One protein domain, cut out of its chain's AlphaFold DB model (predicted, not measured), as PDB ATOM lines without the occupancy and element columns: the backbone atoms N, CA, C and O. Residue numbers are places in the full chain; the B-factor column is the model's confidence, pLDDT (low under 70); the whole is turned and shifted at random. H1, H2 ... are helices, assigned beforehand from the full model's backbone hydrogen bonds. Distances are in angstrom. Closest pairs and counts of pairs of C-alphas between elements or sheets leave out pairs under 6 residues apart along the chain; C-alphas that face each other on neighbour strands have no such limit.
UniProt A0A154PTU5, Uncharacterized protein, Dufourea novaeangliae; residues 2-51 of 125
ATOM      1  N   LYS A   2     176.193 195.482 140.941       84.31
ATOM      2  CA  LYS A   2     175.563 196.108 142.127       84.31
ATOM      3  C   LYS A   2     174.835 195.124 143.070       84.31
ATOM      4  O   LYS A   2     175.067 195.176 144.269       84.31
ATOM      5  N   LYS A   3     174.024 194.188 142.549       87.00
ATOM      6  CA  LYS A   3     173.320 193.175 143.374       87.00
ATOM      7  C   LYS A   3     174.263 192.271 144.173       87.00
ATOM      8  O   LYS A   3     174.003 192.021 145.340       87.00
ATOM      9  N   ALA A   4     175.361 191.818 143.565       85.56
ATOM     10  CA  ALA A   4     176.320 190.940 144.233       85.56
ATOM     11  C   ALA A   4     177.018 191.651 145.404       85.56
ATOM     12  O   ALA A   4     177.136 191.072 146.475       85.56
ATOM     13  N   MET A   5     177.389 192.927 145.230       88.25
ATOM     14  CA  MET A   5     177.959 193.739 146.315       88.25
ATOM     15  C   MET A   5     176.978 193.900 147.483       88.25
ATOM     16  O   MET A   5     177.350 193.697 148.637       88.25
ATOM     17  N   TRP A   6     175.710 194.207 147.186       91.88
ATOM     18  CA  TRP A   6     174.667 194.289 148.210       91.88
ATOM     19  C   TRP A   6     174.426 192.946 148.902       91.88
ATOM     20  O   TRP A   6     174.297 192.921 150.119       91.88
ATOM     21  N   ALA A   7     174.427 191.829 148.171       90.94
ATOM     22  CA  ALA A   7     174.280 190.498 148.760       90.94
ATOM     23  C   ALA A   7     175.381 190.197 149.791       90.94
ATOM     24  O   ALA A   7     175.088 189.688 150.870       90.94
ATOM     25  N   THR A   8     176.639 190.558 149.509       88.25
ATOM     26  CA  THR A   8     177.745 190.379 150.464       88.25
ATOM     27  C   THR A   8     177.567 191.228 151.723       88.25
ATOM     28  O   THR A   8     177.787 190.733 152.828       88.25
ATOM     29  N   PHE A   9     177.150 192.488 151.569       91.12
ATOM     30  CA  PHE A   9     176.865 193.368 152.704       91.12
ATOM     31  C   PHE A   9     175.715 192.819 153.561       91.12
ATOM     32  O   PHE A   9     175.871 192.631 154.766       91.12
ATOM     33  N   LEU A  10     174.591 192.474 152.930       91.56
ATOM     34  CA  LEU A  10     173.415 191.951 153.618       91.56
ATOM     35  C   LEU A  10     173.683 190.613 154.312       91.56
ATOM     36  O   LEU A  10     173.177 190.391 155.404       91.56
ATOM     37  N   HIS A  11     174.545 189.755 153.760       89.56
ATOM     38  CA  HIS A  11     174.999 188.547 154.455       89.56
ATOM     39  C   HIS A  11     175.676 188.836 155.791       89.56
ATOM     40  O   HIS A  11     175.471 188.088 156.742       89.56
ATOM     41  N   LYS A  12     176.483 189.900 155.875       88.31
ATOM     42  CA  LYS A  12     177.151 190.280 157.126       88.31
ATOM     43  C   LYS A  12     176.191 190.851 158.162       88.31
ATOM     44  O   LYS A  12     176.460 190.710 159.349       88.31
ATOM     45  N   CYS A  13     175.097 191.460 157.722       91.06
ATOM     46  CA  CYS A  13     174.068 192.022 158.595       91.06
ATOM     47  C   CYS A  13     172.875 191.073 158.827       91.06
ATOM     48  O   CYS A  13     171.951 191.434 159.558       91.06
ATOM     49  N   SER A  14     172.872 189.891 158.202       91.38
ATOM     50  CA  SER A  14     171.803 188.893 158.309       91.38
ATOM     51  C   SER A  14     171.831 188.211 159.676       91.38
ATOM     52  O   SER A  14     172.893 187.931 160.231       91.38
ATOM     53  N   THR A  15     170.649 187.916 160.209       91.06
ATOM     54  CA  THR A  15     170.460 187.177 161.467       91.06
ATOM     55  C   THR A  15     169.330 186.168 161.295       91.06
ATOM     56  O   THR A  15     168.588 186.239 160.316       91.06
ATOM     57  N   ASN A  16     169.166 185.252 162.251       85.44
ATOM     58  CA  ASN A  16     168.072 184.278 162.210       85.44
ATOM     59  C   ASN A  16     166.692 184.962 162.205       85.44
ATOM     60  O   ASN A  16     165.823 184.558 161.438       85.44
ATOM     61  N   ASP A  17     166.521 186.037 162.982       90.62
ATOM     62  CA  ASP A  17     165.251 186.779 163.072       90.62
ATOM     63  C   ASP A  17     165.037 187.743 161.896       90.62
ATOM     64  O   ASP A  17     163.912 188.125 161.577       90.62
ATOM     65  N   LYS A  18     166.126 188.168 161.244       88.38
ATOM     66  CA  LYS A  18     166.110 189.072 160.085       88.38
ATOM     67  C   LYS A  18     167.006 188.520 158.984       88.38
ATOM     68  O   LYS A  18     168.121 189.006 158.773       88.38
ATOM     69  N   SER A  19     166.482 187.514 158.289       88.56
ATOM     70  CA  SER A  19     167.080 186.936 157.084       88.56
ATOM     71  C   SER A  19     167.188 187.996 155.980       88.56
ATOM     72  O   SER A  19     166.190 188.595 155.579       88.56
ATOM     73  N   GLN A  20     168.404 188.238 155.483       91.69
ATOM     74  CA  GLN A  20     168.679 189.223 154.426       91.69
ATOM     75  C   GLN A  20     169.372 188.577 153.217       91.69
ATOM     76  O   GLN A  20     170.377 189.061 152.699       91.69
ATOM     77  N   HIS A  21     168.827 187.453 152.751       90.12
ATOM     78  CA  HIS A  21     169.379 186.689 151.626       90.12
ATOM     79  C   HIS A  21     168.728 187.022 150.266       90.12
ATOM     80  O   HIS A  21     169.040 186.382 149.265       90.12
ATOM     81  N   MET A  22     167.878 188.056 150.187       88.44
ATOM     82  CA  MET A  22     167.055 188.367 149.003       88.44
ATOM     83  C   MET A  22     167.824 188.754 147.729       88.44
ATOM     84  O   MET A  22     167.256 188.732 146.641       88.44
ATOM     85  N   TYR A  23     169.097 189.146 147.836       89.88
ATOM     86  CA  TYR A  23     169.926 189.492 146.670       89.88
ATOM     87  C   TYR A  23     170.903 188.392 146.263       89.88
ATOM     88  O   TYR A  23     171.712 188.599 145.354       89.88
ATOM     89  N   CYS A  24     170.828 187.228 146.905       89.06
ATOM     90  CA  CYS A  24     171.611 186.075 146.494       89.06
ATOM     91  C   CYS A  24     171.169 185.592 145.114       89.06
ATOM     92  O   CYS A  24     169.981 185.657 144.800       89.06
ATOM     93  N   PRO A  25     172.100 185.083 144.292       87.56
ATOM     94  CA  PRO A  25     171.716 184.386 143.077       87.56
ATOM     95  C   PRO A  25     170.839 183.181 143.421       87.56
ATOM     96  O   PRO A  25     171.089 182.484 144.407       87.56
ATOM     97  N   GLU A  26     169.811 182.956 142.614       84.94
ATOM     98  CA  GLU A  26     168.948 181.779 142.697       84.94
ATOM     99  C   GLU A  26     169.505 180.641 141.829       84.94
ATOM    100  O   GLU A  26     170.287 180.873 140.904       84.94
ATOM    101  N   GLY A  27     169.088 179.408 142.123       82.44
ATOM    102  CA  GLY A  27     169.465 178.219 141.358       82.44
ATOM    103  C   GLY A  27     170.836 177.637 141.716       82.44
ATOM    104  O   GLY A  27     171.419 177.953 142.752       82.44
ATOM    105  N   GLU A  28     171.338 176.758 140.847       80.25
ATOM    106  CA  GLU A  28     172.553 175.950 141.059       80.25
ATOM    107  C   GLU A  28     173.813 176.794 141.300       80.25
ATOM    108  O   GLU A  28     174.665 176.444 142.110       80.25
ATOM    109  N   ASN A  29     173.891 177.969 140.672       82.06
ATOM    110  CA  ASN A  29     175.019 178.889 140.817       82.06
ATOM    111  C   ASN A  29     174.935 179.758 142.088       82.06
ATOM    112  O   ASN A  29     175.669 180.745 142.227       82.06
ATOM    113  N   SER A  30     174.023 179.439 143.013       86.50
ATOM    114  CA  SER A  30     173.928 180.142 144.286       86.50
ATOM    115  C   SER A  30     175.098 179.792 145.199       86.50
ATOM    116  O   SER A  30     175.263 178.661 145.639       86.50
ATOM    117  N   TRP A  31     175.878 180.799 145.575       86.88
ATOM    118  CA  TRP A  31     176.904 180.681 146.617       86.88
ATOM    119  C   TRP A  31     176.326 180.881 148.033       86.88
ATOM    120  O   TRP A  31     177.062 180.877 149.025       86.88
ATOM    121  N   CYS A  32     175.010 181.086 148.156       88.88
ATOM    122  CA  CYS A  32     174.348 181.344 149.427       88.88
ATOM    123  C   CYS A  32     173.990 180.043 150.153       88.88
ATOM    124  O   CYS A  32     172.968 179.415 149.881       88.88
ATOM    125  N   LYS A  33     174.799 179.682 151.157       86.62
ATOM    126  CA  LYS A  33     174.585 178.483 151.992       86.62
ATOM    127  C   LYS A  33     173.223 178.453 152.691       86.62
ATOM    128  O   LYS A  33     172.681 177.375 152.912       86.62
ATOM    129  N   TRP A  34     172.666 179.618 153.029       89.06
ATOM    130  CA  TRP A  34     171.351 179.708 153.667       89.06
ATOM    131  C   TRP A  34     170.251 179.096 152.791       89.06
ATOM    132  O   TRP A  34     169.417 178.361 153.304       89.06
ATOM    133  N   ARG A  35     170.302 179.298 151.466       86.75
ATOM    134  CA  ARG A  35     169.306 178.757 150.527       86.75
ATOM    135  C   ARG A  35     169.327 177.226 150.489       86.75
ATOM    136  O   ARG A  35     168.280 176.591 150.437       86.75
ATOM    137  N   THR A  36     170.516 176.626 150.569       88.44
ATOM    138  CA  THR A  36     170.676 175.168 150.671       88.44
ATOM    139  C   THR A  36     170.057 174.628 151.957       88.44
ATOM    140  O   THR A  36     169.323 173.642 151.920       88.44
ATOM    141  N   VAL A  37     170.336 175.280 153.090       91.06
ATOM    142  CA  VAL A  37     169.771 174.887 154.389       91.06
ATOM    143  C   VAL A  37     168.253 175.038 154.380       91.06
ATOM    144  O   VAL A  37     167.563 174.128 154.818       91.06
ATOM    145  N   GLU A  38     167.731 176.130 153.824       90.06
ATOM    146  CA  GLU A  38     166.296 176.379 153.695       90.06
ATOM    147  C   GLU A  38     165.593 175.234 152.941       90.06
ATOM    148  O   GLU A  38     164.647 174.633 153.455       90.06
ATOM    149  N   ILE A  39     166.101 174.842 151.771       90.19
ATOM    150  CA  ILE A  39     165.543 173.714 151.008       90.19
ATOM    151  C   ILE A  39     165.633 172.411 151.813       90.19
ATOM    152  O   ILE A  39     164.653 171.669 151.893       90.19
ATOM    153  N   ALA A  40     166.774 172.139 152.455       93.25
ATOM    154  CA  ALA A  40     166.945 170.946 153.283       93.25
ATOM    155  C   ALA A  40     165.947 170.911 154.452       93.25
ATOM    156  O   ALA A  40     165.393 169.854 154.753       93.25
ATOM    157  N   THR A  41     165.664 172.058 155.076       95.06
ATOM    158  CA  THR A  41     164.664 172.159 156.147       95.06
ATOM    159  C   THR A  41     163.248 171.907 155.644       95.06
ATOM    160  O   THR A  41     162.502 171.166 156.290       95.06
ATOM    161  N   TYR A  42     162.878 172.436 154.473       94.19
ATOM    162  CA  TYR A  42     161.572 172.160 153.872       94.19
ATOM    163  C   TYR A  42     161.419 170.682 153.512       94.19
ATOM    164  O   TYR A  42     160.391 170.084 153.818       94.19
ATOM    165  N   LEU A  43     162.451 170.061 152.936       95.00
ATOM    166  CA  LEU A  43     162.444 168.628 152.641       95.00
ATOM    167  C   LEU A  43     162.338 167.788 153.917       95.00
ATOM    168  O   LEU A  43     161.493 166.903 153.987       95.00
ATOM    169  N   ALA A  44     163.140 168.079 154.942       96.31
ATOM    170  CA  ALA A  44     163.133 167.317 156.189       96.31
ATOM    171  C   ALA A  44     161.777 167.395 156.911       96.31
ATOM    172  O   ALA A  44     161.232 166.368 157.317       96.31
ATOM    173  N   THR A  45     161.208 168.597 157.034       96.06
ATOM    174  CA  THR A  45     159.886 168.805 157.656       96.06
ATOM    175  C   THR A  45     158.777 168.116 156.871       96.06
ATOM    176  O   THR A  45     157.917 167.449 157.446       96.06
ATOM    177  N   SER A  46     158.827 168.212 155.549       95.44
ATOM    178  CA  SER A  46     157.819 167.618 154.684       95.44
ATOM    179  C   SER A  46     157.919 166.088 154.644       95.44
ATOM    180  O   SER A  46     156.893 165.423 154.718       95.44
ATOM    181  N   ILE A  47     159.127 165.506 154.640       95.06
ATOM    182  CA  ILE A  47     159.332 164.050 154.768       95.06
ATOM    183  C   ILE A  47     158.826 163.550 156.125       95.06
ATOM    184  O   ILE A  47     158.219 162.485 156.210       95.06
ATOM    185  N   PHE A  48     159.044 164.312 157.196       92.44
ATOM    186  CA  PHE A  48     158.530 163.947 158.513       92.44
ATOM    187  C   PHE A  48     156.991 163.905 158.540       92.44
ATOM    188  O   PHE A  48     156.414 162.970 159.101       92.44
ATOM    189  N   ASN A  49     156.334 164.874 157.897       91.75
ATOM    190  CA  ASN A  49     154.876 164.993 157.879       91.75
ATOM    191  C   ASN A  49     154.222 164.047 156.854       91.75
ATOM    192  O   ASN A  49     153.475 163.137 157.224       91.75
ATOM    193  N   GLU A  50     154.525 164.238 155.570       91.88
ATOM    194  CA  GLU A  50     153.901 163.542 154.434       91.88
ATOM    195  C   GLU A  50     154.593 162.220 154.075       91.88
ATOM    196  O   GLU A  50     153.999 161.376 153.406       91.88
ATOM    197  N   GLY A  51     155.821 161.997 154.546       94.94
ATOM    198  CA  GLY A  51     156.620 160.837 154.161       94.94
ATOM    199  C   GLY A  51     157.408 161.041 152.866       94.94
ATOM    200  O   GLY A  51     157.583 162.152 152.361       94.94
TER     201      GLY A  51
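AT A GLANCE: This is residues 2 to 51 of the 125 residues of an uncharacterized protein of Dufourea novaeangliae (UniProt A0A154PTU5). A short helix, H1, and a longer one, H2, are joined by a looping link that lies between them; residues 37 to 42 and 44 to 50 of H2 stick out as an arm, along the longest axis. The printed part has 50 residues, with two named helices in the order H1, H2 and no named strand. The class is all helix. The whole is loose, with a radius of gyration of the C-alphas of 12.9 A and spans of 42 by 25 by 12 A.

HOW THE PARTS SIT: H1, residues 2 to 13, and H2, residues 33 to 50, are apart, with no C-alpha of the one within 8 A of the other. In H1 and H2 every O i to N i+4 pair is within hydrogen-bond range.

IN THESE COORDINATES: H1 begins at C-alpha 2 (175.563, 196.108, 142.127) and measures 17.0 A from first to last C-alpha. H2 begins at C-alpha 33 (174.585, 178.483, 151.992) and ends at C-alpha 50 (153.901, 163.542, 154.434), 25.6 A away.

THE WHOLE: The two C-alphas farthest apart, those of Lys 2 and Gly 51, are 41.8 A apart. The link from H1 to H2, 19 residues, is long. The printed part has no cut, and no printed residue has a pLDDT under 70.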